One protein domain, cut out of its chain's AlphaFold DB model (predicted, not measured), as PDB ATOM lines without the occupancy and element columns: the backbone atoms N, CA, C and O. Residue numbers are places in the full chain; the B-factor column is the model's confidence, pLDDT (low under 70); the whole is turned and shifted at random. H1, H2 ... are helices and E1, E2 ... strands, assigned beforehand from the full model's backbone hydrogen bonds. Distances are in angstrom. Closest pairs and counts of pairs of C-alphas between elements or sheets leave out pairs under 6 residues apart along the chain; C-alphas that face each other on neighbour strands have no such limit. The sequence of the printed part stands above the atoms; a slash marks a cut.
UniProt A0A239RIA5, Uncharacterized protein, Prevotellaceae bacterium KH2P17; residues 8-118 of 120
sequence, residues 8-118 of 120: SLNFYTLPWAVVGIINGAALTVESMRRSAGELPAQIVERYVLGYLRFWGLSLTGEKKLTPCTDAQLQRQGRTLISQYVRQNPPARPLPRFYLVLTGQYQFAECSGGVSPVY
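This is residues 8 to 118 of the 120 residues of an uncharacterized protein of Prevotellaceae bacterium KH2P17 (UniProt A0A239RIA5). A small antiparallel sheet of three strands, E1, E2 and E3, is the middle layer between two helices: H2 packs slantwise on one face and H1 crosses the strands on the opposite face. Long stretches with no named element, residues 23 to 39, 55 to 70 and 102 to 118, lie around this core. The printed part has 111 residues, and along the chain come E1, E2, H1, H2 and E3; the sheet's order is E1, E2, E3. The class is mixed, helices and strands, with under half of the residues in named elements. The whole is compact, with a radius of gyration of the C-alphas of 13.8 A and spans of 38 by 33 by 28 A.

E1 is residues 9 to 14, 16.0 A long, from C-alpha 9 at (182.345, 223.207, 172.989). E2 is residues 17 to 22, 16.3 A, and E3 is residues 97 to 101, 12.9 A, ending at C-alpha 101 at (184.721, 226.689, 190.000). H2 is residues 71 to 87, 24.6 A, and H1 is residues 40 to 54, 20.9 A.

E1 and E2 form a hairpin, with N 12 and O 19 2.8 A apart, within hydrogen-bond range. E2 and E3 are antiparallel neighbours, with N 20 and O 98 2.8 A apart, also within range. H2 is on the sheet at a height of 8.7 A, and its closest C-alphas to E3 are those of Gly 77 and Val 100, 5.6 A. On the local plane H2 and E2 stand at 34 degrees. H1 is on the opposite face at a height of 9.7 A, across the strands at 88 degrees to E2 on the local plane; its closest C-alphas to E1 are those of Ala 41 and Tyr 12, 6.0 A. H1 and H2 are apart. In both helices every O i to N i+4 pair is within hydrogen-bond range.

The C-alphas farthest apart, those of Ala 36 and Ala 108, are 40.0 A apart. The printed part has no cut. The links E2 to H1 and H1 to H2 are long. The mean pLDDT of the printed part is 79.5; residues 24 to 27, 58 to 64, 92 to 95 and 105 to 112 are under 70.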
ATOM      1  N   SER A   8     181.035 220.937 169.254       79.00
ATOM      2  CA  SER A   8     181.022 222.383 169.492       79.00
ATOM      3  C   SER A   8     180.981 222.654 171.000       79.00
ATOM      4  O   SER A   8     179.914 222.666 171.624       79.00
ATOM      5  N   LEU A   9     182.166 222.826 171.592       86.31
ATOM      6  CA  LEU A   9     182.345 223.207 172.989       86.31
ATOM      7  C   LEU A   9     182.170 224.722 173.138       86.31
ATOM      8  O   LEU A   9     182.992 225.508 172.670       86.31
ATOM      9  N   ASN A  10     181.104 225.122 173.821       89.19
ATOM     10  CA  ASN A  10     180.756 226.515 174.067       89.19
ATOM     11  C   ASN A  10     181.044 226.881 175.522       89.19
ATOM     12  O   ASN A  10     180.722 226.116 176.428       89.19
ATOM     13  N   PHE A  11     181.635 228.053 175.748       91.56
ATOM     14  CA  PHE A  11     182.008 228.508 177.085       91.56
ATOM     15  C   PHE A  11     181.071 229.590 177.600       91.56
ATOM     16  O   PHE A  11     180.825 230.589 176.927       91.56
ATOM     17  N   TYR A  12     180.655 229.432 178.850       92.50
ATOM     18  CA  TYR A  12     179.837 230.382 179.582       92.50
ATOM     19  C   TYR A  12     180.532 230.722 180.893       92.50
ATOM     20  O   TYR A  12     180.987 229.843 181.624       92.50
ATOM     21  N   THR A  13     180.641 232.015 181.177       92.38
ATOM     22  CA  THR A  13     181.158 232.495 182.456       92.38
ATOM     23  C   THR A  13     179.972 232.793 183.361       92.38
ATOM     24  O   THR A  13     179.120 233.610 183.017       92.38
ATOM     25  N   LEU A  14     179.935 232.130 184.510       90.31
ATOM     26  CA  LEU A  14     179.034 232.425 185.617       90.31
ATOM     27  C   LEU A  14     179.782 233.255 186.663       90.31
ATOM     28  O   LEU A  14     181.016 233.251 186.672       90.31
ATOM     29  N   PRO A  15     179.077 233.926 187.591       87.56
ATOM     30  CA  PRO A  15     179.736 234.665 188.657       87.56
ATOM     31  C   PRO A  15     180.720 233.811 189.459       87.56
ATOM     32  O   PRO A  15     181.710 234.344 189.914       87.56
ATOM     33  N   TRP A  16     180.502 232.506 189.606       86.56
ATOM     34  CA  TRP A  16     181.281 231.618 190.480       86.56
ATOM     35  C   TRP A  16     181.994 230.471 189.744       86.56
ATOM     36  O   TRP A  16     182.632 229.626 190.380       86.56
ATOM     37  N   ALA A  17     181.866 230.400 188.415       89.94
ATOM     38  CA  ALA A  17     182.417 229.302 187.631       89.94
ATOM     39  C   ALA A  17     182.577 229.621 186.144       89.94
ATOM     40  O   ALA A  17     181.968 230.533 185.590       89.94
ATOM     41  N   VAL A  18     183.351 228.777 185.475       92.56
ATOM     42  CA  VAL A  18     183.349 228.623 184.025       92.56
ATOM     43  C   VAL A  18     182.683 227.299 183.683       92.56
ATOM     44  O   VAL A  18     183.021 226.261 184.251       92.56
ATOM     45  N   VAL A  19     181.761 227.341 182.725       92.12
ATOM     46  CA  VAL A  19     181.026 226.176 182.237       92.12
ATOM     47  C   VAL A  19     181.329 225.974 180.759       92.12
ATOM     48  O   VAL A  19     181.181 226.897 179.960       92.12
ATOM     49  N   GLY A  20     181.750 224.771 180.388       91.62
ATOM     50  CA  GLY A  20     181.825 224.321 179.004       91.62
ATOM     51  C   GLY A  20     180.630 223.433 178.688       91.62
ATOM     52  O   GLY A  20     180.427 222.444 179.377       91.62
ATOM     53  N   ILE A  21     179.846 223.755 177.665       88.31
ATOM     54  CA  ILE A  21     178.715 222.937 177.214       88.31
ATOM     55  C   ILE A  21     179.009 222.418 175.820       88.31
ATOM     56  O   ILE A  21     179.332 223.189 174.914       88.31
ATOM     57  N   ILE A  22     178.850 221.113 175.646       84.31
ATOM     58  CA  ILE A  22     178.844 220.497 174.326       84.31
ATOM     59  C   ILE A  22     177.393 220.416 173.872       84.31
ATOM     60  O   ILE A  22     176.602 219.652 174.423       84.31
ATOM     61  N   ASN A  23     177.038 221.242 172.886       72.00
ATOM     62  CA  ASN A  23     175.680 221.255 172.358       72.00
ATOM     63  C   ASN A  23     175.388 219.928 171.646       72.00
ATOM     64  O   ASN A  23     176.140 219.499 170.767       72.00
ATOM     65  N   GLY A  24     174.276 219.291 172.013       67.69
ATOM     66  CA  GLY A  24     173.718 218.186 171.243       67.69
ATOM     67  C   GLY A  24     172.922 218.726 170.057       67.69
ATOM     68  O   GLY A  24     172.359 219.816 170.133       67.69
ATOM     69  N   ALA A  25     172.814 217.950 168.975       64.38
ATOM     70  CA  ALA A  25     172.086 218.362 167.767       64.38
ATOM     71  C   ALA A  25     170.614 218.763 168.027       64.38
ATOM     72  O   ALA A  25     170.062 219.556 167.275       64.38
ATOM     73  N   ALA A  26     169.995 218.241 169.094       62.28
ATOM     74  CA  ALA A  26     168.600 218.507 169.461       62.28
ATOM     75  C   ALA A  26     168.420 219.348 170.742       62.28
ATOM     76  O   ALA A  26     167.313 219.799 171.017       62.28
ATOM     77  N   LEU A  27     169.477 219.550 171.538       68.50
ATOM     78  CA  LEU A  27     169.411 220.229 172.837       68.50
ATOM     79  C   LEU A  27     170.527 221.271 172.914       68.50
ATOM     80  O   LEU A  27     171.682 220.950 173.201       68.50
ATOM     81  N   THR A  28     170.166 222.520 172.628       77.50
ATOM     82  CA  THR A  28     171.060 223.683 172.706       77.50
ATOM     83  C   THR A  28     170.723 224.536 173.925       77.50
ATOM     84  O   THR A  28     169.598 224.499 174.426       77.50
ATOM     85  N   VAL A  29     171.665 225.366 174.384       80.50
ATOM     86  CA  VAL A  29     171.399 226.344 175.460       80.50
ATOM     87  C   VAL A  29     170.195 227.230 175.135       80.50
ATOM     88  O   VAL A  29     169.337 227.443 175.987       80.50
ATOM     89  N   GLU A  30     170.073 227.671 173.886       82.00
ATOM     90  CA  GLU A  30     168.966 228.518 173.434       82.00
ATOM     91  C   GLU A  30     167.597 227.830 173.557       82.00
ATOM     92  O   GLU A  30     166.618 228.481 173.916       82.00
ATOM     93  N   SER A  31     167.526 226.510 173.343       82.38
ATOM     94  CA  SER A  31     166.279 225.742 173.494       82.38
ATOM     95  C   SER A  31     165.760 225.681 174.938       82.38
ATOM     96  O   SER A  31     164.580 225.423 175.159       82.38
ATOM     97  N   MET A  32     166.618 225.958 175.928       81.31
ATOM     98  CA  MET A  32     166.268 225.967 177.356       81.31
ATOM     99  C   MET A  32     165.839 227.351 177.877       81.31
ATOM    100  O   MET A  32     165.602 227.514 179.083       81.31
ATOM    101  N   ARG A  33     165.762 228.359 176.997       86.56
ATOM    102  CA  ARG A  33     165.308 229.715 177.330       86.56
ATOM    103  C   ARG A  33     163.847 229.692 177.788       86.56
ATOM    104  O   ARG A  33     163.002 229.087 177.135       86.56
ATOM    105  N   ARG A  34     163.532 230.387 178.886       86.12
ATOM    106  CA  ARG A  34     162.153 230.488 179.411       86.12
ATOM    107  C   ARG A  34     161.450 231.797 179.073       86.12
ATOM    108  O   ARG A  34     160.224 231.830 179.063       86.12
ATOM    109  N   SER A  35     162.194 232.865 178.806       86.31
ATOM    110  CA  SER A  35     161.626 234.170 178.464       86.31
ATOM    111  C   SER A  35     162.468 234.898 177.422       86.31
ATOM    112  O   SER A  35     163.690 234.742 177.352       86.31
ATOM    113  N   ALA A  36     161.807 235.718 176.603       78.12
ATOM    114  CA  ALA A  36     162.488 236.646 175.712       78.12
ATOM    115  C   ALA A  36     163.254 237.674 176.565       78.12
ATOM    116  O   ALA A  36     162.648 238.397 177.352       78.12
ATOM    117  N   GLY A  37     164.584 237.690 176.451       84.12
ATOM    118  CA  GLY A  37     165.475 238.546 177.246       84.12
ATOM    119  C   GLY A  37     166.368 237.801 178.241       84.12
ATOM    120  O   GLY A  37     167.272 238.408 178.810       84.12
ATOM    121  N   GLU A  38     166.170 236.493 178.431       86.81
ATOM    122  CA  GLU A  38     167.049 235.696 179.289       86.81
ATOM    123  C   GLU A  38     168.444 235.555 178.662       86.81
ATOM    124  O   GLU A  38     168.596 235.079 177.525       86.81
ATOM    125  N   LEU A  39     169.467 235.963 179.416       89.81
ATOM    126  CA  LEU A  39     170.858 235.883 178.981       89.81
ATOM    127  C   LEU A  39     171.328 234.421 178.985       89.81
ATOM    128  O   LEU A  39     171.000 233.687 179.919       89.81
ATOM    129  N   PRO A  40     172.176 233.990 178.032       88.81
ATOM    130  CA  PRO A  40     172.673 232.613 177.997       88.81
ATOM    131  C   PRO A  40     173.315 232.153 179.312       88.81
ATOM    132  O   PRO A  40     173.091 231.027 179.743       88.81
ATOM    133  N   ALA A  41     174.042 233.035 180.008       87.69
ATOM    134  CA  ALA A  41     174.627 232.728 181.314       87.69
ATOM    135  C   ALA A  41     173.569 232.372 182.378       87.69
ATOM    136  O   ALA A  41     173.789 231.452 183.154       87.69
ATOM    137  N   GLN A  42     172.405 233.032 182.378       89.31
ATOM    138  CA  GLN A  42     171.307 232.738 183.313       89.31
ATOM    139  C   GLN A  42     170.677 231.372 183.020       89.31
ATOM    140  O   GLN A  42     170.377 230.604 183.936       89.31
ATOM    141  N   ILE A  43     170.523 231.042 181.732       91.00
ATOM    142  CA  ILE A  43     170.025 229.735 181.291       91.00
ATOM    143  C   ILE A  43     170.982 228.631 181.753       91.00
ATOM    144  O   ILE A  43     170.548 227.635 182.334       91.00
ATOM    145  N   VAL A  44     172.283 228.830 181.525       89.56
ATOM    146  CA  VAL A  44     173.335 227.879 181.899       89.56
ATOM    147  C   VAL A  44     173.446 227.730 183.410       89.56
ATOM    148  O   VAL A  44     173.499 226.606 183.894       89.56
ATOM    149  N   GLU A  45     173.418 228.827 184.166       89.25
ATOM    150  CA  GLU A  45     173.441 228.786 185.628       89.25
ATOM    151  C   GLU A  45     172.269 227.975 186.178       89.25
ATOM    152  O   GLU A  45     172.466 227.058 186.974       89.25
ATOM    153  N   ARG A  46     171.050 228.239 185.692       89.06
ATOM    154  CA  ARG A  46     169.865 227.471 186.079       89.06
ATOM    155  C   ARG A  46     170.006 225.991 185.739       89.06
ATOM    156  O   ARG A  46     169.632 225.149 186.554       89.06
ATOM    157  N   TYR A  47     170.494 225.678 184.541       86.69
ATOM    158  CA  TYR A  47     170.684 224.301 184.097       86.69
ATOM    159  C   TYR A  47     171.688 223.560 184.991       86.69
ATOM    160  O   TYR A  47     171.362 222.503 185.528       86.69
ATOM    161  N   VAL A  48     172.858 224.155 185.229       85.69
ATOM    162  CA  VAL A  48     173.925 223.579 186.056       85.69
ATOM    163  C   VAL A  48     173.460 223.389 187.500       85.69
ATOM    164  O   VAL A  48     173.602 222.296 188.044       85.69
ATOM    165  N   LEU A  49     172.841 224.404 188.115       85.31
ATOM    166  CA  LEU A  49     172.310 224.296 189.479       85.31
ATOM    167  C   LEU A  49     171.198 223.245 189.586       85.31
ATOM    168  O   LEU A  49     171.144 222.498 190.562       85.31
ATOM    169  N   GLY A  50     170.319 223.168 188.581       83.81
ATOM    170  CA  GLY A  50     169.276 222.148 188.505       83.81
ATOM    171  C   GLY A  50     169.853 220.735 188.430       83.81
ATOM    172  O   GLY A  50     169.394 219.857 189.157       83.81
ATOM    173  N   TYR A  51     170.885 220.533 187.608       83.06
ATOM    174  CA  TYR A  51     171.563 219.246 187.459       83.06
ATOM    175  C   TYR A  51     172.283 218.823 188.740       83.06
ATOM    176  O   TYR A  51     172.104 217.707 189.220       83.06
ATOM    177  N   LEU A  52     173.042 219.736 189.345       80.12
ATOM    178  CA  LEU A  52     173.719 219.502 190.620       80.12
ATOM    179  C   LEU A  52     172.722 219.095 191.710       80.12
ATOM    180  O   LEU A  52     172.901 218.069 192.364       80.12
ATOM    181  N   ARG A  53     171.605 219.826 191.830       80.62
ATOM    182  CA  ARG A  53     170.532 219.493 192.773       80.62
ATOM    183  C   ARG A  53     169.888 218.139 192.476       80.62
ATOM    184  O   ARG A  53     169.593 217.409 193.419       80.62
ATOM    185  N   PHE A  54     169.660 217.807 191.204       80.00
ATOM    186  CA  PHE A  54     169.095 216.516 190.795       80.00
ATOM    187  C   PHE A  54     169.963 215.341 191.268       80.00
ATOM    188  O   PHE A  54     169.429 214.363 191.781       80.00
ATOM    189  N   TRP A  55     171.288 215.474 191.187       75.25
ATOM    190  CA  TRP A  55     172.240 214.464 191.665       75.25
ATOM    191  C   TRP A  55     172.556 214.547 193.166       75.25
ATOM    192  O   TRP A  55     173.439 213.841 193.647       75.25
ATOM    193  N   GLY A  56     171.869 215.410 193.923       70.12
ATOM    194  CA  GLY A  56     172.149 215.623 195.347       70.12
ATOM    195  C   GLY A  56     173.499 216.297 195.622       70.12
ATOM    196  O   GLY A  56     173.935 216.361 196.770       70.12
ATOM    197  N   LEU A  57     174.157 216.828 194.589       70.19
ATOM    198  CA  LEU A  57     175.398 217.579 194.701       70.19
ATOM    199  C   LEU A  57     175.058 219.014 195.105       70.19
ATOM    200  O   LEU A  57     174.623 219.832 194.297       70.19
ATOM    201  N   SER A  58     175.247 219.332 196.381       66.19
ATOM    202  CA  SER A  58     175.124 220.708 196.852       66.19
ATOM    203  C   SER A  58     176.471 221.410 196.726       66.19
ATOM    204  O   SER A  58     177.387 221.143 197.498       66.19
ATOM    205  N   LEU A  59     176.586 222.364 195.796       63.16
ATOM    206  CA  LEU A  59     177.671 223.359 195.846       63.16
ATOM    207  C   LEU A  59     177.541 224.280 197.074       63.16
ATOM    208  O   LEU A  59     178.482 224.975 197.442       63.16
ATOM    209  N   THR A  60     176.363 224.283 197.699       53.25
ATOM    210  CA  THR A  60     175.992 225.083 198.862       53.25
ATOM    211  C   THR A  60     175.960 224.209 200.116       53.25
ATOM    212  O   THR A  60     174.897 223.905 200.655       53.25
ATOM    213  N   GLY A  61     177.120 223.761 200.584       48.12
ATOM    214  CA  GLY A  61     177.273 223.368 201.986       48.12
ATOM    215  C   GLY A  61     177.531 224.624 202.809       48.12
ATOM    216  O   GLY A  61     178.682 225.018 202.899       48.12
ATOM    217  N   GLU A  62     176.484 225.303 203.298       46.97
ATOM    218  CA  GLU A  62     176.499 226.513 204.165       46.97
ATOM    219  C   GLU A  62     177.345 227.734 203.710       46.97
ATOM    220  O   GLU A  62     177.187 228.838 204.230       46.97
ATOM    221  N   LYS A  63     178.190 227.596 202.689       54.97
ATOM    222  CA  LYS A  63     179.117 228.596 202.172       54.97
ATOM    223  C   LYS A  63     178.604 229.099 200.833       54.97
ATOM    224  O   LYS A  63     178.411 228.339 199.887       54.97
ATOM    225  N   LYS A  64     178.356 230.406 200.765       64.06
ATOM    226  CA  LYS A  64     178.000 231.084 199.518       64.06
ATOM    227  C   LYS A  64     179.172 230.968 198.543       64.06
ATOM    228  O   LYS A  64     180.298 231.290 198.910       64.06
ATOM    229  N   LEU A  65     178.888 230.537 197.316       74.62
ATOM    230  CA  LEU A  65     179.849 230.562 196.217       74.62
ATOM    231  C   LEU A  65     180.341 231.998 196.016       74.62
ATOM    232  O   LEU A  65     179.538 232.911 195.808       74.62
ATOM    233  N   THR A  66     181.653 232.199 196.096       73.81
ATOM    234  CA  THR A  66     182.247 233.530 195.945       73.81
ATOM    235  C   THR A  66     182.219 233.954 194.478       73.81
ATOM    236  O   THR A  66     182.730 233.213 193.636       73.81
ATOM    237  N   PRO A  67     181.668 235.130 194.135       80.88
ATOM    238  CA  PRO A  67     181.805 235.660 192.790       80.88
ATOM    239  C   PRO A  67     183.277 235.932 192.436       80.88
ATOM    240  O   PRO A  67     184.033 236.458 193.249       80.88
ATOM    241  N   CYS A  68     183.682 235.618 191.210       81.56
ATOM    242  CA  CYS A  68     185.022 235.763 190.676       81.56
ATOM    243  C   CYS A  68     184.978 236.533 189.351       81.56
ATOM    244  O   CYS A  68     184.612 236.003 188.298       81.56
ATOM    245  N   THR A  69     185.419 237.787 189.395       83.62
ATOM    246  CA  THR A  69     185.571 238.656 188.218       83.62
ATOM    247  C   THR A  69     186.971 238.596 187.603       83.62
ATOM    248  O   THR A  69     187.217 239.236 186.584       83.62
ATOM    249  N   ASP A  70     187.882 237.811 188.188       87.81
ATOM    250  CA  ASP A  70     189.249 237.655 187.698       87.81
ATOM    251  C   ASP A  70     189.270 236.949 186.331       87.81
ATOM    252  O   ASP A  70     189.017 235.744 186.201       87.81
ATOM    253  N   ALA A  71     189.594 237.718 185.292       89.44
ATOM    254  CA  ALA A  71     189.662 237.231 183.923       89.44
ATOM    255  C   ALA A  71     190.767 236.179 183.714       89.44
ATOM    256  O   ALA A  71     190.636 235.341 182.820       89.44
ATOM    257  N   GLN A  72     191.845 236.195 184.505       90.38
ATOM    258  CA  GLN A  72     192.917 235.207 184.421       90.38
ATOM    259  C   GLN A  72     192.430 233.845 184.918       90.38
ATOM    260  O   GLN A  72     192.579 232.855 184.198       90.38
ATOM    261  N   LEU A  73     191.763 233.801 186.076       88.25
ATOM    262  CA  LEU A  73     191.172 232.566 186.606       88.25
ATOM    263  C   LEU A  73     190.094 232.007 185.666       88.25
ATOM    264  O   LEU A  73     190.033 230.802 185.421       88.25
ATOM    265  N   GLN A  74     189.286 232.877 185.054       90.44
ATOM    266  CA  GLN A  74     188.298 232.454 184.058       90.44
ATOM    267  C   GLN A  74     188.952 231.864 182.796       90.44
ATOM    268  O   GLN A  74     188.515 230.825 182.298       90.44
ATOM    269  N   ARG A  75     190.018 232.486 182.268       91.81
ATOM    270  CA  ARG A  75     190.770 231.931 181.126       91.81
ATOM    271  C   ARG A  75     191.403 230.589 181.479       91.81
ATOM    272  O   ARG A  75     191.330 229.663 180.676       91.81
ATOM    273  N   GLN A  76     191.969 230.468 182.677       91.69
ATOM    274  CA  GLN A  76     192.537 229.216 183.167       91.69
ATOM    275  C   GLN A  76     191.476 228.110 183.228       91.69
ATOM    276  O   GLN A  76     191.713 227.022 182.706       91.69
ATOM    277  N   GLY A  77     190.279 228.405 183.746       90.50
ATOM    278  CA  GLY A  77     189.162 227.457 183.757       90.50
ATOM    279  C   GLY A  77     188.762 226.972 182.359       90.50
ATOM    280  O   GLY A  77     188.600 225.771 182.143       90.50
ATOM    281  N   ARG A  78     188.686 227.874 181.369       93.44
ATOM    282  CA  ARG A  78     188.402 227.496 179.968       93.44
ATOM    283  C   ARG A  78     189.479 226.575 179.394       93.44
ATOM    284  O   ARG A  78     189.157 225.595 178.718       93.44
ATOM    285  N   THR A  79     190.748 226.871 179.671       92.44
ATOM    286  CA  THR A  79     191.886 226.056 179.223       92.44
ATOM    287  C   THR A  79     191.835 224.656 179.822       92.44
ATOM    288  O   THR A  79     191.980 223.685 179.080       92.44
ATOM    289  N   LEU A  80     191.560 224.543 181.127       91.56
ATOM    290  CA  LEU A  80     191.428 223.260 181.819       91.56
ATOM    291  C   LEU A  80     190.321 222.401 181.203       91.56
ATOM    292  O   LEU A  80     190.565 221.253 180.839       91.56
ATOM    293  N   ILE A  81     189.132 222.975 180.991       91.50
ATOM    294  CA  ILE A  81     188.021 222.270 180.339       91.50
ATOM    295  C   ILE A  81     188.420 221.822 178.926       91.50
ATOM    296  O   ILE A  81     188.231 220.665 178.565       91.50
ATOM    297  N   SER A  82     189.029 222.707 178.133       90.81
ATOM    298  CA  SER A  82     189.452 222.394 176.758       90.81
ATOM    299  C   SER A  82     190.470 221.251 176.700       90.81
ATOM    300  O   SER A  82     190.467 220.443 175.772       90.81
ATOM    301  N   GLN A  83     191.396 221.195 177.657       90.88
ATOM    302  CA  GLN A  83     192.364 220.105 177.773       90.88
ATOM    303  C   GLN A  83     191.681 218.802 178.194       90.88
ATOM    304  O   GLN A  83     191.894 217.780 177.543       90.88
ATOM    305  N   TYR A  84     190.810 218.856 179.203       89.50
ATOM    306  CA  TYR A  84     190.092 217.686 179.701       89.50
ATOM    307  C   TYR A  84     189.219 217.042 178.623       89.50
ATOM    308  O   TYR A  84     189.305 215.836 178.421       89.50
ATOM    309  N   VAL A  85     188.435 217.834 177.883       87.38
ATOM    310  CA  VAL A  85     187.562 217.339 176.801       87.38
ATOM    311  C   VAL A  85     188.367 216.666 175.690       87.38
ATOM    312  O   VAL A  85     187.939 215.646 175.161       87.38
ATOM    313  N   ARG A  86     189.546 217.200 175.342       85.94
ATOM    314  CA  ARG A  86     190.423 216.587 174.328       85.94
ATOM    315  C   ARG A  86     190.978 215.236 174.771       85.94
ATOM    316  O   ARG A  86     191.134 214.349 173.942       85.94
ATOM    317  N   GLN A  87     191.282 215.093 176.057       86.81
ATOM    318  CA  GLN A  87     191.776 213.840 176.631       86.81
ATOM    319  C   GLN A  87     190.643 212.839 176.895       86.81
ATOM    320  O   GLN A  87     190.867 211.635 176.852       86.81
ATOM    321  N   ASN A  88     189.431 213.337 177.144       84.56
ATOM    322  CA  ASN A  88     188.259 212.561 177.541       84.56
ATOM    323  C   ASN A  88     187.046 212.964 176.682       84.56
ATOM    324  O   ASN A  88     186.122 213.616 177.186       84.56
ATOM    325  N   PRO A  89     187.036 212.621 175.380       79.56
ATOM    326  CA  PRO A  89     185.966 213.030 174.480       79.56
ATOM    327  C   PRO A  89     184.604 212.500 174.952       79.56
ATOM    328  O   PRO A  89     184.505 211.391 175.494       79.56
ATOM    329  N   PRO A  90     183.520 213.270 174.765       74.75
ATOM    330  CA  PRO A  90     182.208 212.861 175.221       74.75
ATOM    331  C   PRO A  90     181.658 211.650 174.452       74.75
ATOM    332  O   PRO A  90     181.495 211.688 173.236       74.75
ATOM    333  N   ALA A  91     181.276 210.589 175.163       71.31
ATOM    334  CA  ALA A  91     180.398 209.548 174.635       71.31
ATOM    335  C   ALA A  91     178.957 210.079 174.521       71.31
ATOM    336  O   ALA A  91     178.421 210.656 175.476       71.31
ATOM    337  N   ARG A  92     178.344 209.876 173.350       66.25
ATOM    338  CA  ARG A  92     176.933 210.181 173.046       66.25
ATOM    339  C   ARG A  92     175.993 209.234 173.820       66.25
ATOM    340  O   ARG A  92     176.426 208.123 174.123       66.25
ATOM    341  N   PRO A  93     174.721 209.598 174.105       55.81
ATOM    342  CA  PRO A  93     173.965 210.783 173.662       55.81
ATOM    343  C   PRO A  93     173.696 211.843 174.756       55.81
ATOM    344  O   PRO A  93     172.816 212.684 174.581       55.81
ATOM    345  N   LEU A  94     174.402 211.811 175.889       58.31
ATOM    346  CA  LEU A  94     174.110 212.705 177.016       58.31
ATOM    347  C   LEU A  94     174.672 214.123 176.794       58.31
ATOM    348  O   LEU A  94     175.806 214.250 176.318       58.31
ATOM    349  N   PRO A  95     173.930 215.187 177.155       59.09
ATOM    350  CA  PRO A  95     174.503 216.524 177.234       59.09
ATOM    351  C   PRO A  95     175.579 216.524 178.321       59.09
ATOM    352  O   PRO A  95     175.274 216.314 179.489       59.09
ATOM    353  N   ARG A  96     176.840 216.722 177.924       79.25
ATOM    354  CA  ARG A  96     177.954 216.867 178.865       79.25
ATOM    355  C   ARG A  96     178.217 218.340 179.080       79.25
ATOM    356  O   ARG A  96     178.534 219.056 178.120       79.25
ATOM    357  N   PHE A  97     178.117 218.780 180.326       85.94
ATOM    358  CA  PHE A  97     178.721 220.039 180.719       85.94
ATOM    359  C   PHE A  97     179.950 219.772 181.583       85.94
ATOM    360  O   PHE A  97     180.073 218.764 182.275       85.94
ATOM    361  N   TYR A  98     180.885 220.703 181.500       88.50
ATOM    362  CA  TYR A  98     182.138 220.689 182.226       88.50
ATOM    363  C   TYR A  98     182.169 221.932 183.088       88.50
ATOM    364  O   TYR A  98     181.897 223.029 182.598       88.50
ATOM    365  N   LEU A  99     182.487 221.771 184.362       89.19
ATOM    366  CA  LEU A  99     182.426 222.841 185.343       89.19
ATOM    367  C   LEU A  99     183.800 223.027 185.983       89.19
ATOM    368  O   LEU A  99     184.397 222.070 186.469       89.19
ATOM    369  N   VAL A 100     184.276 224.270 186.007       87.75
ATOM    370  CA  VAL A 100     185.415 224.694 186.827       87.75
ATOM    371  C   VAL A 100     184.952 225.840 187.711       87.75
ATOM    372  O   VAL A 100     184.545 226.888 187.211       87.75
ATOM    373  N   LEU A 101     185.016 225.648 189.024       86.56
ATOM    374  CA  LEU A 101     184.721 226.689 190.000       86.56
ATOM    375  C   LEU A 101     185.875 227.692 190.038       86.56
ATOM    376  O   LEU A 101     187.044 227.299 190.067       86.56
ATOM    377  N   THR A 102     185.558 228.985 190.050       82.56
ATOM    378  CA  THR A 102     186.544 230.074 190.044       82.56
ATOM    379  C   THR A 102     186.480 230.876 191.338       82.56
ATOM    380  O   THR A 102     185.408 231.080 191.910       82.56
ATOM    381  N   GLY A 103     187.642 231.311 191.832       73.75
ATOM    382  CA  GLY A 103     187.748 232.115 193.055       73.75
ATOM    383  C   GLY A 103     187.349 231.365 194.330       73.75
ATOM    384  O   GLY A 103     187.175 231.980 195.382       73.75
ATOM    385  N   GLN A 104     187.209 230.038 194.263       70.56
ATOM    386  CA  GLN A 104     186.826 229.215 195.405       70.56
ATOM    387  C   GLN A 104     188.057 228.678 196.149       70.56
ATOM    388  O   GLN A 104     188.290 227.473 196.209       70.56
ATOM    389  N   TYR A 105     188.835 229.581 196.754       57.62
ATOM    390  CA  TYR A 105     190.032 229.254 197.552       57.62
ATOM    391  C   TYR A 105     189.752 228.371 198.783       57.62
ATOM    392  O   TYR A 105     190.679 227.886 199.421       57.62
ATOM    393  N   GLN A 106     188.477 228.197 199.150       55.44
ATOM    394  CA  GLN A 106     188.059 227.467 200.348       55.44
ATOM    395  C   GLN A 106     187.840 225.965 200.130       55.44
ATOM    396  O   GLN A 106     187.668 225.247 201.114       55.44
ATOM    397  N   PHE A 107     187.834 225.479 198.886       57.78
ATOM    398  CA  PHE A 107     187.906 224.040 198.640       57.78
ATOM    399  C   PHE A 107     189.385 223.666 198.619       57.78
ATOM    400  O   PHE A 107     190.139 224.196 197.806       57.78
ATOM    401  N   ALA A 108     189.800 222.779 199.526       51.97
ATOM    402  CA  ALA A 108     191.199 222.358 199.686       51.97
ATOM    403  C   ALA A 108     191.815 221.783 198.390       51.97
ATOM    404  O   ALA A 108     193.030 221.726 198.238       51.97
ATOM    405  N   GLU A 109     190.955 221.401 197.450       56.16
ATOM    406  CA  GLU A 109     191.259 220.844 196.133       56.16
ATOM    407  C   GLU A 109     191.606 221.925 195.085       56.16
ATOM    408  O   GLU A 109     192.163 221.618 194.033       56.16
ATOM    409  N   CYS A 110     191.295 223.201 195.352       57.84
ATOM    410  CA  CYS A 110     191.494 224.323 194.432       57.84
ATOM    411  C   CYS A 110     192.898 224.940 194.568       57.84
ATOM    412  O   CYS A 110     193.050 226.092 194.992       57.84
ATOM    413  N   SER A 111     193.951 224.202 194.204       58.12
ATOM    414  CA  SER A 111     195.303 224.775 194.133       58.12
ATOM    415  C   SER A 111     195.354 225.881 193.067       58.12
ATOM    416  O   SER A 111     195.157 225.612 191.882       58.12
ATOM    417  N   GLY A 112     195.612 227.129 193.470       68.06
ATOM    418  CA  GLY A 112     195.710 228.268 192.545       68.06
ATOM    419  C   GLY A 112     194.383 228.957 192.191       68.06
ATOM    420  O   GLY A 112     194.335 229.688 191.209       68.06
ATOM    421  N   GLY A 113     193.312 228.753 192.970       72.19
ATOM    422  CA  GLY A 113     192.067 229.534 192.846       72.19
ATOM    423  C   GLY A 113     191.058 229.030 191.804       72.19
ATOM    424  O   GLY A 113     190.006 229.652 191.630       72.19
ATOM    425  N   VAL A 114     191.340 227.899 191.148       78.75
ATOM    426  CA  VAL A 114     190.407 227.157 190.282       78.75
ATOM    427  C   VAL A 114     190.279 225.706 190.746       78.75
ATOM    428  O   VAL A 114     191.249 225.136 191.242       78.75
ATOM    429  N   SER A 115     189.099 225.106 190.585       79.81
ATOM    430  CA  SER A 115     188.887 223.680 190.876       79.81
ATOM    431  C   SER A 115     189.390 222.765 189.749       79.81
ATOM    432  O   SER A 115     189.609 223.234 188.626       79.81
ATOM    433  N   PRO A 116     189.475 221.441 189.988       83.56
ATOM    434  CA  PRO A 116     189.497 220.454 188.911       83.56
ATOM    435  C   PRO A 116     188.289 220.600 187.970       83.56
ATOM    436  O   PRO A 116     187.297 221.261 188.299       83.56
ATOM    437  N   VAL A 117     188.369 219.966 186.797       84.62
ATOM    438  CA  VAL A 117     187.245 219.896 185.853       84.62
ATOM    439  C   VAL A 117     186.257 218.838 186.334       84.62
ATOM    440  O   VAL A 117     186.567 217.650 186.317       84.62
ATOM    441  N   TYR A 118     185.053 219.259 186.709       82.94
ATOM    442  CA  TYR A 118     183.945 218.344 186.970       82.94
ATOM    443  C   TYR A 118     183.234 218.021 185.653       82.94
ATOM    444  O   TYR A 118     182.824 218.936 184.936       82.94
TER     445      TYR A 118